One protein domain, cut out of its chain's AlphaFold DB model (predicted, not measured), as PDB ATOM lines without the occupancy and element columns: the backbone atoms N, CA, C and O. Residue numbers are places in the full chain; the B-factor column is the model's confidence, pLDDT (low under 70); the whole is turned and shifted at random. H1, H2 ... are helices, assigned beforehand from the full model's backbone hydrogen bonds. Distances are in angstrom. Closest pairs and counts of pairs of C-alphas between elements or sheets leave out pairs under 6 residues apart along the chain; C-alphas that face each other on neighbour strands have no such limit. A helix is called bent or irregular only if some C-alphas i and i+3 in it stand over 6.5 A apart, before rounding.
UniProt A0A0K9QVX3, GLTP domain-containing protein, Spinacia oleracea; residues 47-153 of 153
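AT A GLANCE: This is residues 47 to 153 of the 153 residues of the protein "GLTP domain-containing protein" of Spinacia oleracea (UniProt A0A0K9QVX3). Four helices, H6, H2, H3 and H4, stand side by side in that order as a thin, bowed row, each running opposite to the next. H5 crosses one end of H2 and H3, and the short H1 lies toward the other end, near the last turns of the long H6. The printed part has 107 residues, with six named helices in the order H1 to H6 and no named strand; the class is all helix. It is only just loose, close to compact, with a radius of gyration of the C-alphas of 15.9 A and spans of 46 by 33 by 19 A.

HOW THE PARTS SIT: H6, residues 125 to 152, touches H2, residues 57 to 70, at a shallow tilt of 6 degrees, opposite ways; their closest C-alphas, of Cys 64 and Leu 136, are 6.7 A apart. H2 and H3, residues 77 to 87, form a helical hairpin at a shallow tilt of 7 degrees, with the closest C-alphas, of Val 70 and Ile 77, 5.6 A apart. H3 and H4, residues 95 to 106, form another hairpin at a shallow tilt of 22 degrees; H4 touches H3 with residues 105 to 106 alone, and the closest C-alphas, of Glu 78 and Leu 105, are 6.2 A apart. The helix packing is mostly aligned, with these three touching pairs at a shallow tilt. H3 and H6 are apart, and so are H2 and H4. H5, residues 111 to 118, is close to H6 but not clearly touching, about perpendicular at 78 degrees; their closest C-alphas, of Leu 118 and Leu 128, are 7.5 A apart. H1, residues 47 to 52, is close to H6 but not clearly touching, with the C-alphas of Leu 52 and Leu 150 the closest at 7.1 A. Every O i to N i+4 pair is within hydrogen-bond range in H2, H3 and H5, against 1 of 2 in H1, 7 of 8 in H4 and 22 of 24 in H6.

IN THESE COORDINATES: H6 is 40.4 A from first to last C-alpha; C-alpha 125 is at (269.507, 260.010, 200.503), and C-alpha 152 is at (247.311, 293.565, 196.923). It is neither bent nor irregular, but only just: C-alphas 138 and 141 are 6.2 A apart. H2 measures 20.0 A, H4 17.2 A, H3 15.3 A, H5 10.6 A and H1 9.1 A. H1 begins at C-alpha 47, (238.870, 288.040, 211.229).

THE WHOLE: The C-alphas of Gly 122 and Asn 153, the two farthest apart, are 46.9 A apart. The printed part has no cut and no long link; H1 to H2 and H4 to H5 are tight links. The mean pLDDT of the printed part is 80.2, and residues 47 to 59, 61, 73, 122 and 150 to 153 are under 70.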
ATOM      1  N   GLN A  47     237.958 288.251 210.107       46.75
ATOM      2  CA  GLN A  47     238.870 288.040 211.229       46.75
ATOM      3  C   GLN A  47     240.204 287.406 210.794       46.75
ATOM      4  O   GLN A  47     241.260 287.816 211.266       46.75
ATOM      5  N   GLN A  48     240.177 286.435 209.877       49.91
ATOM      6  CA  GLN A  48     241.372 285.816 209.303       49.91
ATOM      7  C   GLN A  48     242.037 286.707 208.244       49.91
ATOM      8  O   GLN A  48     243.259 286.675 208.145       49.91
ATOM      9  N   ARG A  49     241.302 287.576 207.530       49.00
ATOM     10  CA  ARG A  49     241.897 288.572 206.607       49.00
ATOM     11  C   ARG A  49     242.861 289.523 207.329       49.00
ATOM     12  O   ARG A  49     243.952 289.796 206.833       49.00
ATOM     13  N   ARG A  50     242.512 289.938 208.555       48.44
ATOM     14  CA  ARG A  50     243.383 290.745 209.435       48.44
ATOM     15  C   ARG A  50     244.611 289.991 209.956       48.44
ATOM     16  O   ARG A  50     245.626 290.613 210.242       48.44
ATOM     17  N   VAL A  51     244.527 288.666 210.070       50.03
ATOM     18  CA  VAL A  51     245.656 287.803 210.463       50.03
ATOM     19  C   VAL A  51     246.567 287.512 209.260       50.03
ATOM     20  O   VAL A  51     247.783 287.437 209.407       50.03
ATOM     21  N   LEU A  52     246.000 287.420 208.054       49.69
ATOM     22  CA  LEU A  52     246.725 287.141 206.810       49.69
ATOM     23  C   LEU A  52     247.580 288.310 206.307       49.69
ATOM     24  O   LEU A  52     248.610 288.048 205.690       49.69
ATOM     25  N   SER A  53     247.231 289.572 206.602       53.50
ATOM     26  CA  SER A  53     248.070 290.731 206.216       53.50
ATOM     27  C   SER A  53     249.430 290.750 206.921       53.50
ATOM     28  O   SER A  53     250.307 291.540 206.576       53.50
ATOM     29  N   TYR A  54     249.580 289.909 207.941       51.22
ATOM     30  CA  TYR A  54     250.715 289.892 208.838       51.22
ATOM     31  C   TYR A  54     251.471 288.577 208.843       51.22
ATOM     32  O   TYR A  54     252.468 288.527 209.549       51.22
ATOM     33  N   ILE A  55     251.068 287.546 208.087       55.31
ATOM     34  CA  ILE A  55     251.918 286.362 207.935       55.31
ATOM     35  C   ILE A  55     253.085 286.786 207.047       55.31
ATOM     36  O   ILE A  55     252.907 286.928 205.830       55.31
ATOM     37  N   PRO A  56     254.279 287.037 207.608       58.03
ATOM     38  CA  PRO A  56     255.354 287.512 206.781       58.03
ATOM     39  C   PRO A  56     255.792 286.337 205.910       58.03
ATOM     40  O   PRO A  56     255.970 285.214 206.390       58.03
ATOM     41  N   THR A  57     255.970 286.589 204.617       61.12
ATOM     42  CA  THR A  57     256.581 285.652 203.659       61.12
ATOM     43  C   THR A  57     257.904 285.090 204.164       61.12
ATOM     44  O   THR A  57     258.255 283.956 203.835       61.12
ATOM     45  N   SER A  58     258.593 285.832 205.037       60.19
ATOM     46  CA  SER A  58     259.766 285.363 205.775       60.19
ATOM     47  C   SER A  58     259.508 284.079 206.570       60.19
ATOM     48  O   SER A  58     260.408 283.254 206.660       60.19
ATOM     49  N   SER A  59     258.298 283.859 207.092       67.88
ATOM     50  CA  SER A  59     257.941 282.639 207.834       67.88
ATOM     51  C   SER A  59     257.952 281.412 206.943       67.88
ATOM     52  O   SER A  59     258.456 280.357 207.317       67.88
ATOM     53  N   PHE A  60     257.416 281.564 205.736       70.44
ATOM     54  CA  PHE A  60     257.320 280.474 204.779       70.44
ATOM     55  C   PHE A  60     258.668 280.171 204.121       70.44
ATOM     56  O   PHE A  60     259.021 279.007 203.939       70.44
ATOM     57  N   LEU A  61     259.467 281.203 203.836       67.19
ATOM     58  CA  LEU A  61     260.847 281.020 203.384       67.19
ATOM     59  C   LEU A  61     261.720 280.407 204.487       67.19
ATOM     60  O   LEU A  61     262.518 279.520 204.202       67.19
ATOM     61  N   SER A  62     261.516 280.803 205.746       76.12
ATOM     62  CA  SER A  62     262.181 280.189 206.900       76.12
ATOM     63  C   SER A  62     261.806 278.712 207.059       76.12
ATOM     64  O   SER A  62     262.688 277.906 207.332       76.12
ATOM     65  N   LEU A  63     260.551 278.329 206.799       75.75
ATOM     66  CA  LEU A  63     260.126 276.925 206.718       75.75
ATOM     67  C   LEU A  63     260.839 276.161 205.592       75.75
ATOM     68  O   LEU A  63     261.298 275.043 205.802       75.75
ATOM     69  N   CYS A  64     260.989 276.763 204.412       74.94
ATOM     70  CA  CYS A  64     261.733 276.148 203.308       74.94
ATOM     71  C   CYS A  64     263.212 275.939 203.675       74.94
ATOM     72  O   CYS A  64     263.772 274.871 203.441       74.94
ATOM     73  N   THR A  65     263.839 276.939 204.302       77.06
ATOM     74  CA  THR A  65     265.216 276.840 204.806       77.06
ATOM     75  C   THR A  65     265.346 275.804 205.924       77.06
ATOM     76  O   THR A  65     266.321 275.053 205.936       77.06
ATOM     77  N   LEU A  66     264.364 275.718 206.826       82.19
ATOM     78  CA  LEU A  66     264.294 274.706 207.880       82.19
ATOM     79  C   LEU A  66     264.326 273.296 207.284       82.19
ATOM     80  O   LEU A  66     265.143 272.483 207.707       82.19
ATOM     81  N   ILE A  67     263.477 273.028 206.286       81.50
ATOM     82  CA  ILE A  67     263.390 271.715 205.629       81.50
ATOM     83  C   ILE A  67     264.758 271.300 205.075       81.50
ATOM     84  O   ILE A  67     265.196 270.185 205.333       81.50
ATOM     85  N   VAL A  68     265.468 272.201 204.388       80.75
ATOM     86  CA  VAL A  68     266.807 271.906 203.847       80.75
ATOM     87  C   VAL A  68     267.822 271.649 204.964       80.75
ATOM     88  O   VAL A  68     268.561 270.671 204.914       80.75
ATOM     89  N   GLN A  69     267.854 272.502 205.989       83.19
ATOM     90  CA  GLN A  69     268.855 272.412 207.057       83.19
ATOM     91  C   GLN A  69     268.702 271.159 207.919       83.19
ATOM     92  O   GLN A  69     269.700 270.598 208.362       83.19
ATOM     93  N   VAL A  70     267.469 270.719 208.171       82.94
ATOM     94  CA  VAL A  70     267.182 269.537 208.997       82.94
ATOM     95  C   VAL A  70     267.654 268.238 208.333       82.94
ATOM     96  O   VAL A  70     267.900 267.254 209.026       82.94
ATOM     97  N   LEU A  71     267.823 268.234 207.012       82.56
ATOM     98  CA  LEU A  71     268.231 267.054 206.247       82.56
ATOM     99  C   LEU A  71     269.742 266.933 206.077       82.56
ATOM    100  O   LEU A  71     270.210 265.924 205.559       82.56
ATOM    101  N   GLU A  72     270.522 267.920 206.515       82.31
ATOM    102  CA  GLU A  72     271.978 267.816 206.485       82.31
ATOM    103  C   GLU A  72     272.456 266.680 207.410       82.31
ATOM    104  O   GLU A  72     272.054 266.653 208.577       82.31
ATOM    105  N   PRO A  73     273.360 265.773 206.976       69.12
ATOM    106  CA  PRO A  73     273.754 264.564 207.724       69.12
ATOM    107  C   PRO A  73     274.380 264.753 209.124       69.12
ATOM    108  O   PRO A  73     274.842 263.791 209.733       69.12
ATOM    109  N   ARG A  74     274.448 265.974 209.657       75.81
ATOM    110  CA  ARG A  74     274.915 266.304 211.019       75.81
ATOM    111  C   ARG A  74     274.110 267.442 211.647       75.81
ATOM    112  O   ARG A  74     274.593 268.119 212.554       75.81
ATOM    113  N   ALA A  75     272.909 267.686 211.133       82.06
ATOM    114  CA  ALA A  75     272.026 268.731 211.606       82.06
ATOM    115  C   ALA A  75     271.713 268.547 213.097       82.06
ATOM    116  O   ALA A  75     271.411 267.442 213.539       82.06
ATOM    117  N   ASN A  76     271.757 269.630 213.872       88.12
ATOM    118  CA  ASN A  76     271.155 269.649 215.202       88.12
ATOM    119  C   ASN A  76     269.692 270.078 215.044       88.12
ATOM    120  O   ASN A  76     269.401 271.274 214.971       88.12
ATOM    121  N   ILE A  77     268.786 269.101 214.938       87.94
ATOM    122  CA  ILE A  77     267.371 269.353 214.632       87.94
ATOM    123  C   ILE A  77     266.721 270.227 215.704       87.94
ATOM    124  O   ILE A  77     265.997 271.156 215.355       87.94
ATOM    125  N   GLU A  78     267.017 270.007 216.989       90.31
ATOM    126  CA  GLU A  78     266.479 270.842 218.069       90.31
ATOM    127  C   GLU A  78     266.874 272.311 217.897       90.31
ATOM    128  O   GLU A  78     266.035 273.200 218.018       90.31
ATOM    129  N   GLN A  79     268.138 272.583 217.566       90.06
ATOM    130  CA  GLN A  79     268.605 273.949 217.345       90.06
ATOM    131  C   GLN A  79     267.974 274.570 216.091       90.06
ATOM    132  O   GLN A  79     267.585 275.736 216.104       90.06
ATOM    133  N   ILE A  80     267.867 273.805 215.005       89.31
ATOM    134  CA  ILE A  80     267.352 274.290 213.720       89.31
ATOM    135  C   ILE A  80     265.840 274.571 213.807       89.31
ATOM    136  O   ILE A  80     265.394 275.670 213.466       89.31
ATOM    137  N   VAL A  81     265.059 273.633 214.357       89.06
ATOM    138  CA  VAL A  81     263.626 273.818 214.660       89.06
ATOM    139  C   VAL A  81     263.432 274.914 215.711       89.06
ATOM    140  O   VAL A  81     262.521 275.732 215.587       89.06
ATOM    141  N   GLY A  82     264.331 274.977 216.696       90.31
ATOM    142  CA  GLY A  82     264.560 276.084 217.626       90.31
ATOM    143  C   GLY A  82     264.492 277.454 216.973       90.31
ATOM    144  O   GLY A  82     263.568 278.241 217.182       90.31
ATOM    145  N   ASN A  83     265.491 277.708 216.140       87.50
ATOM    146  CA  ASN A  83     265.694 278.986 215.483       87.50
ATOM    147  C   ASN A  83     264.545 279.331 214.531       87.50
ATOM    148  O   ASN A  83     264.104 280.480 214.491       87.50
ATOM    149  N   SER A  84     264.021 278.344 213.797       85.19
ATOM    150  CA  SER A  84     262.872 278.570 212.916       85.19
ATOM    151  C   SER A  84     261.624 278.960 213.709       85.19
ATOM    152  O   SER A  84     260.960 279.933 213.358       85.19
ATOM    153  N   TYR A  85     261.330 278.285 214.822       87.12
ATOM    154  CA  TYR A  85     260.197 278.634 215.679       87.12
ATOM    155  C   TYR A  85     260.282 280.074 216.201       87.12
ATOM    156  O   TYR A  85     259.301 280.818 216.134       87.12
ATOM    157  N   GLU A  86     261.459 280.471 216.684       86.56
ATOM    158  CA  GLU A  86     261.738 281.816 217.196       86.56
ATOM    159  C   GLU A  86     261.486 282.905 216.140       86.56
ATOM    160  O   GLU A  86     260.906 283.944 216.456       86.56
ATOM    161  N   MET A  87     261.874 282.650 214.886       81.94
ATOM    162  CA  MET A  87     261.729 283.599 213.775       81.94
ATOM    163  C   MET A  87     260.325 283.645 213.167       81.94
ATOM    164  O   MET A  87     259.985 284.631 212.515       81.94
ATOM    165  N   THR A  88     259.528 282.587 213.332       82.44
ATOM    166  CA  THR A  88     258.272 282.414 212.588       82.44
ATOM    167  C   THR A  88     257.049 282.436 213.492       82.44
ATOM    168  O   THR A  88     256.285 283.395 213.468       82.44
ATOM    169  N   LEU A  89     256.852 281.395 214.299       84.44
ATOM    170  CA  LEU A  89     255.617 281.160 215.046       84.44
ATOM    171  C   LEU A  89     255.601 281.852 216.407       84.44
ATOM    172  O   LEU A  89     254.539 282.260 216.874       84.44
ATOM    173  N   LYS A  90     256.766 282.013 217.046       87.38
ATOM    174  CA  LYS A  90     256.853 282.546 218.410       87.38
ATOM    175  C   LYS A  90     256.156 283.898 218.611       87.38
ATOM    176  O   LYS A  90     255.452 284.003 219.615       87.38
ATOM    177  N   PRO A  91     256.281 284.903 217.719       86.19
ATOM    178  CA  PRO A  91     255.601 286.191 217.899       86.19
ATOM    179  C   PRO A  91     254.072 286.080 217.970       86.19
ATOM    180  O   PRO A  91     253.419 286.935 218.561       86.19
ATOM    181  N   TRP A  92     253.510 285.014 217.394       83.88
ATOM    182  CA  TRP A  92     252.070 284.770 217.290       83.88
ATOM    183  C   TRP A  92     251.547 283.798 218.353       83.88
ATOM    184  O   TRP A  92     250.340 283.606 218.489       83.88
ATOM    185  N   HIS A  93     252.441 283.154 219.104       87.81
ATOM    186  CA  HIS A  93     252.091 282.142 220.088       87.81
ATOM    187  C   HIS A  93     251.955 282.735 221.491       87.81
ATOM    188  O   HIS A  93     252.899 283.271 222.067       87.81
ATOM    189  N   GLY A  94     250.778 282.540 222.091       90.69
ATOM    190  CA  GLY A  94     250.587 282.733 223.526       90.69
ATOM    191  C   GLY A  94     251.334 281.683 224.362       90.69
ATOM    192  O   GLY A  94     251.919 280.729 223.844       90.69
ATOM    193  N   TRP A  95     251.276 281.825 225.687       94.44
ATOM    194  CA  TRP A  95     252.028 280.977 226.622       94.44
ATOM    195  C   TRP A  95     251.715 279.475 226.491       94.44
ATOM    196  O   TRP A  95     252.614 278.650 226.667       94.44
ATOM    197  N   ILE A  96     250.476 279.113 226.138       93.62
ATOM    198  CA  ILE A  96     250.058 277.717 225.938       93.62
ATOM    199  C   ILE A  96     250.774 277.124 224.723       93.62
ATOM    200  O   ILE A  96     251.467 276.117 224.853       93.62
ATOM    201  N   SER A  97     250.678 277.779 223.564       93.12
ATOM    202  CA  SER A  97     251.324 277.325 222.327       93.12
ATOM    203  C   SER A  97     252.847 277.300 222.457       93.12
ATOM    204  O   SER A  97     253.489 276.353 222.009       93.12
ATOM    205  N   ALA A  98     253.431 278.284 223.147       91.44
ATOM    206  CA  ALA A  98     254.864 278.303 223.430       91.44
ATOM    207  C   ALA A  98     255.308 277.157 224.353       91.44
ATOM    208  O   ALA A  98     256.404 276.619 224.195       91.44
ATOM    209  N   THR A  99     254.464 276.756 225.305       94.44
ATOM    210  CA  THR A  99     254.745 275.613 226.183       94.44
ATOM    211  C   THR A  99     254.588 274.290 225.437       94.44
ATOM    212  O   THR A  99     255.464 273.434 225.543       94.44
ATOM    213  N   ALA A 100     253.535 274.141 224.630       94.12
ATOM    214  CA  ALA A 100     253.331 272.969 223.778       94.12
ATOM    215  C   ALA A 100     254.500 272.768 222.802       94.12
ATOM    216  O   ALA A 100     255.011 271.657 222.675       94.12
ATOM    217  N   TYR A 101     254.998 273.852 222.198       92.75
ATOM    218  CA  TYR A 101     256.200 273.828 221.369       92.75
ATOM    219  C   TYR A 101     257.424 273.270 222.117       92.75
ATOM    220  O   TYR A 101     258.107 272.395 221.593       92.75
ATOM    221  N   LYS A 102     257.689 273.708 223.357       92.81
ATOM    222  CA  LYS A 102     258.824 273.191 224.149       92.81
ATOM    223  C   LYS A 102     258.720 271.692 224.422       92.81
ATOM    224  O   LYS A 102     259.745 271.024 224.530       92.81
ATOM    225  N   VAL A 103     257.500 271.174 224.571       95.50
ATOM    226  CA  VAL A 103     257.264 269.732 224.702       95.50
ATOM    227  C   VAL A 103     257.541 269.039 223.371       95.50
ATOM    228  O   VAL A 103     258.303 268.080 223.355       95.50
ATOM    229  N   ALA A 104     257.008 269.556 222.260       92.81
ATOM    230  CA  ALA A 104     257.242 269.012 220.923       92.81
ATOM    231  C   ALA A 104     258.732 268.993 220.538       92.81
ATOM    232  O   ALA A 104     259.193 268.017 219.958       92.81
ATOM    233  N   LEU A 105     259.499 270.019 220.924       92.31
ATOM    234  CA  LEU A 105     260.936 270.106 220.652       92.31
ATOM    235  C   LEU A 105     261.714 268.934 221.269       92.31
ATOM    236  O   LEU A 105     262.602 268.390 220.629       92.31
ATOM    237  N   LYS A 106     261.334 268.498 222.477       90.69
ATOM    238  CA  LYS A 106     261.954 267.349 223.163       90.69
ATOM    239  C   LYS A 106     261.538 265.991 222.599       90.69
ATOM    240  O   LYS A 106     262.116 264.977 222.975       90.69
ATOM    241  N   LEU A 107     260.491 265.960 221.778       93.12
ATOM    242  CA  LEU A 107     259.999 264.751 221.119       93.12
ATOM    243  C   LEU A 107     260.594 264.580 219.720       93.12
ATOM    244  O   LEU A 107     260.250 263.620 219.031       93.12
ATOM    245  N   LEU A 108     261.454 265.507 219.285       90.50
ATOM    246  CA  LEU A 108     262.098 265.405 217.988       90.50
ATOM    247  C   LEU A 108     262.999 264.161 217.931       90.50
ATOM    248  O   LEU A 108     263.755 263.906 218.871       90.50
ATOM    249  N   PRO A 109     262.940 263.391 216.835       90.38
ATOM    250  CA  PRO A 109     263.906 262.331 216.587       90.38
ATOM    251  C   PRO A 109     265.289 262.917 216.267       90.38
ATOM    252  O   PRO A 109     265.420 264.089 215.904       90.38
ATOM    253  N   ASP A 110     266.330 262.086 216.342       89.06
ATOM    254  CA  ASP A 110     267.634 262.443 215.786       89.06
ATOM    255  C   ASP A 110     267.602 262.478 214.247       89.06
ATOM    256  O   ASP A 110     266.698 261.944 213.600       89.06
ATOM    257  N   THR A 111     268.622 263.093 213.654       86.56
ATOM    258  CA  THR A 111     268.709 263.351 212.211       86.56
ATOM    259  C   THR A 111     268.675 262.099 211.360       86.56
ATOM    260  O   THR A 111     268.002 262.085 210.331       86.56
ATOM    261  N   ASN A 112     269.327 261.023 211.796       86.88
ATOM    262  CA  ASN A 112     269.319 259.778 211.034       86.88
ATOM    263  C   ASN A 112     267.944 259.119 211.107       86.88
ATOM    264  O   ASN A 112     267.435 258.652 210.088       86.88
ATOM    265  N   THR A 113     267.322 259.130 212.289       88.88
ATOM    266  CA  THR A 113     265.955 258.631 212.459       88.88
ATOM    267  C   THR A 113     264.975 259.420 211.594       88.88
ATOM    268  O   THR A 113     264.202 258.809 210.857       88.88
ATOM    269  N   LEU A 114     265.042 260.754 211.592       87.94
ATOM    270  CA  LEU A 114     264.182 261.583 210.745       87.94
ATOM    271  C   LEU A 114     264.384 261.299 209.252       87.94
ATOM    272  O   LEU A 114     263.410 261.064 208.541       87.94
ATOM    273  N   ILE A 115     265.634 261.281 208.783       86.56
ATOM    274  CA  ILE A 115     265.957 260.963 207.386       86.56
ATOM    275  C   ILE A 115     265.402 259.580 207.026       86.56
ATOM    276  O   ILE A 115     264.735 259.439 206.008       86.56
ATOM    277  N   SER A 116     265.585 258.575 207.888       87.06
ATOM    278  CA  SER A 116     265.078 257.220 207.642       87.06
ATOM    279  C   SER A 116     263.548 257.129 207.587       87.06
ATOM    280  O   SER A 116     263.024 256.297 206.852       87.06
ATOM    281  N   LEU A 117     262.835 257.982 208.334       87.06
ATOM    282  CA  LEU A 117     261.371 258.071 208.301       87.06
ATOM    283  C   LEU A 117     260.867 258.715 207.007       87.06
ATOM    284  O   LEU A 117     259.810 258.335 206.508       87.06
ATOM    285  N   LEU A 118     261.610 259.691 206.483       85.31
ATOM    286  CA  LEU A 118     261.267 260.402 205.251       85.31
ATOM    287  C   LEU A 118     261.652 259.615 203.990       85.31
ATOM    288  O   LEU A 118     261.011 259.767 202.951       85.31
ATOM    289  N   MET A 119     262.685 258.775 204.069       85.12
ATOM    290  CA  MET A 119     263.109 257.920 202.963       85.12
ATOM    291  C   MET A 119     262.072 256.832 202.660       85.12
ATOM    292  O   MET A 119     261.610 256.103 203.542       85.12
ATOM    293  N   GLY A 120     261.746 256.666 201.377       75.44
ATOM    294  CA  GLY A 120     260.945 255.545 200.906       75.44
ATOM    295  C   GLY A 120     261.684 254.217 201.028       75.44
ATOM    296  O   GLY A 120     262.914 254.138 201.050       75.44
ATOM    297  N   LYS A 121     260.921 253.122 201.100       72.94
ATOM    298  CA  LYS A 121     261.493 251.777 201.216       72.94
ATOM    299  C   LYS A 121     262.287 251.426 199.949       72.94
ATOM    300  O   LYS A 121     261.692 251.045 198.946       72.94
ATOM    301  N   GLY A 122     263.616 251.486 200.042       69.50
ATOM    302  CA  GLY A 122     264.541 251.217 198.936       69.50
ATOM    303  C   GLY A 122     265.130 252.465 198.269       69.50
ATOM    304  O   GLY A 122     265.950 252.310 197.368       69.50
ATOM    305  N   ASP A 123     264.757 253.666 198.720       79.00
ATOM    306  CA  ASP A 123     265.333 254.924 198.237       79.00
ATOM    307  C   ASP A 123     266.680 255.216 198.923       79.00
ATOM    308  O   ASP A 123     266.999 254.663 199.979       79.00
ATOM    309  N   ASN A 124     267.484 256.094 198.320       84.88
ATOM    310  CA  ASN A 124     268.723 256.611 198.905       84.88
ATOM    311  C   ASN A 124     268.581 258.101 199.268       84.88
ATOM    312  O   ASN A 124     267.609 258.760 198.895       84.88
ATOM    313  N   PHE A 125     269.544 258.627 200.024       85.31
ATOM    314  CA  PHE A 125     269.507 260.010 200.503       85.31
ATOM    315  C   PHE A 125     269.483 261.038 199.359       85.31
ATOM    316  O   PHE A 125     268.777 262.038 199.456       85.31
ATOM    317  N   ASP A 126     270.188 260.768 198.256       86.88
ATOM    318  CA  ASP A 126     270.200 261.650 197.083       86.88
ATOM    319  C   ASP A 126     268.804 261.778 196.461       86.88
ATOM    320  O   ASP A 126     268.367 262.879 196.140       86.88
ATOM    321  N   THR A 127     268.065 260.668 196.385       88.12
ATOM    322  CA  THR A 127     266.686 260.639 195.875       88.12
ATOM    323  C   THR A 127     265.757 261.485 196.749       88.12
ATOM    324  O   THR A 127     265.015 262.317 196.233       88.12
ATOM    325  N   LEU A 128     265.848 261.339 198.077       87.12
ATOM    326  CA  LEU A 128     265.088 262.161 199.026       87.12
ATOM    327  C   LEU A 128     265.424 263.652 198.875       87.12
ATOM    328  O   LEU A 128     264.531 264.502 198.862       87.12
ATOM    329  N   ARG A 129     266.713 263.979 198.757       86.69
ATOM    330  CA  ARG A 129     267.181 265.355 198.581       86.69
ATOM    331  C   ARG A 129     266.631 265.966 197.294       86.69
ATOM    332  O   ARG A 129     266.154 267.100 197.313       86.69
ATOM    333  N   ASP A 130     266.680 265.224 196.193       89.00
ATOM    334  CA  ASP A 130     266.196 265.689 194.895       89.00
ATOM    335  C   ASP A 130     264.670 265.885 194.909       89.00
ATOM    336  O   ASP A 130     264.174 266.904 194.428       89.00
ATOM    337  N   GLU A 131     263.918 264.980 195.545       89.56
ATOM    338  CA  GLU A 131     262.470 265.130 195.753       89.56
ATOM    339  C   GLU A 131     262.129 266.383 196.561       89.56
ATOM    340  O   GLU A 131     261.230 267.141 196.199       89.56
ATOM    341  N   ILE A 132     262.882 266.659 197.622       88.81
ATOM    342  CA  ILE A 132     262.676 267.854 198.442       88.81
ATOM    343  C   ILE A 132     263.035 269.122 197.672       88.81
ATOM    344  O   ILE A 132     262.316 270.116 197.766       88.81
ATOM    345  N   GLN A 133     264.072 269.089 196.835       89.31
ATOM    346  CA  GLN A 133     264.387 270.207 195.954       89.31
ATOM    347  C   GLN A 133     263.258 270.472 194.946       89.31
ATOM    348  O   GLN A 133     262.900 271.630 194.712       89.31
ATOM    349  N   VAL A 134     262.651 269.418 194.387       91.06
ATOM    350  CA  VAL A 134     261.468 269.536 193.519       91.06
ATOM    351  C   VAL A 134     260.285 270.114 194.293       91.06
ATOM    352  O   VAL A 134     259.656 271.061 193.816       91.06
ATOM    353  N   LEU A 135     260.013 269.616 195.500       88.12
ATOM    354  CA  LEU A 135     258.953 270.135 196.362       88.12
ATOM    355  C   LEU A 135     259.127 271.639 196.617       88.12
ATOM    356  O   LEU A 135     258.190 272.410 196.412       88.12
ATOM    357  N   LEU A 136     260.334 272.075 196.991       87.50
ATOM    358  CA  LEU A 136     260.644 273.488 197.214       87.50
ATOM    359  C   LEU A 136     260.507 274.322 195.933       87.50
ATOM    360  O   LEU A 136     260.011 275.448 195.998       87.50
ATOM    361  N   SER A 137     260.875 273.769 194.772       88.38
ATOM    362  CA  SER A 137     260.727 274.448 193.475       88.38
ATOM    363  C   SER A 137     259.266 274.722 193.099       88.38
ATOM    364  O   SER A 137     258.988 275.694 192.401       88.38
ATOM    365  N   LEU A 138     258.332 273.895 193.584       86.81
ATOM    366  CA  LEU A 138     256.893 274.071 193.378       86.81
ATOM    367  C   LEU A 138     256.267 274.949 194.467       86.81
ATOM    368  O   LEU A 138     255.420 275.794 194.179       86.81
ATOM    369  N   LEU A 139     256.692 274.762 195.718       84.12
ATOM    370  CA  LEU A 139     256.096 275.410 196.880       84.12
ATOM    371  C   LEU A 139     256.483 276.892 196.989       84.12
ATOM    372  O   LEU A 139     255.617 277.727 197.239       84.12
ATOM    373  N   VAL A 140     257.759 277.241 196.778       84.06
ATOM    374  CA  VAL A 140     258.240 278.628 196.935       84.06
ATOM    375  C   VAL A 140     257.519 279.608 195.994       84.06
ATOM    376  O   VAL A 140     257.009 280.615 196.495       84.06
ATOM    377  N   PRO A 141     257.394 279.347 194.676       84.06
ATOM    378  CA  PRO A 141     256.673 280.248 193.776       84.06
ATOM    379  C   PRO A 141     255.188 280.382 194.129       84.06
ATOM    380  O   PRO A 141     254.644 281.485 194.086       84.06
ATOM    381  N   LEU A 142     254.541 279.285 194.539       82.25
ATOM    382  CA  LEU A 142     253.133 279.290 194.946       82.25
ATOM    383  C   LEU A 142     252.912 280.185 196.174       82.25
ATOM    384  O   LEU A 142     251.980 280.989 196.208       82.25
ATOM    385  N   LEU A 143     253.802 280.103 197.163       78.19
ATOM    386  CA  LEU A 143     253.754 280.953 198.355       78.19
ATOM    387  C   LEU A 143     253.964 282.437 198.020       78.19
ATOM    388  O   LEU A 143     253.283 283.298 198.581       78.19
ATOM    389  N   GLN A 144     254.876 282.750 197.093       79.06
ATOM    390  CA  GLN A 144     255.096 284.121 196.619       79.06
ATOM    391  C   GLN A 144     253.864 284.684 195.897       79.06
ATOM    392  O   GLN A 144     253.506 285.849 196.107       79.06
ATOM    393  N   GLN A 145     253.188 283.862 195.089       75.56
ATOM    394  CA  GLN A 145     251.938 284.239 194.427       75.56
ATOM    395  C   GLN A 145     250.826 284.516 195.444       75.56
ATOM    396  O   GLN A 145     250.235 285.594 195.403       75.56
ATOM    397  N   LEU A 146     250.596 283.606 196.401       76.44
ATOM    398  CA  LEU A 146     249.591 283.795 197.455       76.44
ATOM    399  C   LEU A 146     249.838 285.072 198.258       76.44
ATOM    400  O   LEU A 146     248.910 285.843 198.496       76.44
ATOM    401  N   HIS A 147     251.089 285.325 198.643       72.88
ATOM    402  CA  HIS A 147     251.431 286.551 199.352       72.88
ATOM    403  C   HIS A 147     251.138 287.799 198.519       72.88
ATOM    404  O   HIS A 147     250.522 288.734 199.020       72.88
ATOM    405  N   SER A 148     251.523 287.800 197.240       73.31
ATOM    406  CA  SER A 148     251.254 288.927 196.342       73.31
ATOM    407  C   SER A 148     249.750 289.205 196.229       73.31
ATOM    408  O   SER A 148     249.330 290.358 196.309       73.31
ATOM    409  N   THR A 149     248.920 288.162 196.123       72.25
ATOM    410  CA  THR A 149     247.454 288.296 196.078       72.25
ATOM    411  C   THR A 149     246.869 288.845 197.381       72.25
ATOM    412  O   THR A 149     245.989 289.705 197.328       72.25
ATOM    413  N   LEU A 150     247.350 288.364 198.532       67.50
ATOM    414  CA  LEU A 150     246.864 288.767 199.856       67.50
ATOM    415  C   LEU A 150     247.303 290.178 200.261       67.50
ATOM    416  O   LEU A 150     246.587 290.837 201.004       67.50
ATOM    417  N   VAL A 151     248.463 290.640 199.791       67.12
ATOM    418  CA  VAL A 151     248.952 292.005 200.050       67.12
ATOM    419  C   VAL A 151     248.273 293.034 199.140       67.12
ATOM    420  O   VAL A 151     248.113 294.185 199.537       67.12
ATOM    421  N   THR A 152     247.868 292.640 197.929       58.06
ATOM    422  CA  THR A 152     247.311 293.565 196.923       58.06
ATOM    423  C   THR A 152     245.794 293.811 197.070       58.06
ATOM    424  O   THR A 152     245.296 294.780 196.502       58.06
ATOM    425  N   ASN A 153     245.055 292.985 197.827       45.25
ATOM    426  CA  ASN A 153     243.605 293.133 198.094       45.25
ATOM    427  C   ASN A 153     243.312 293.520 199.541       45.25
ATOM    428  O   ASN A 153     242.420 294.352 199.804       45.25
TER     429      ASN A 153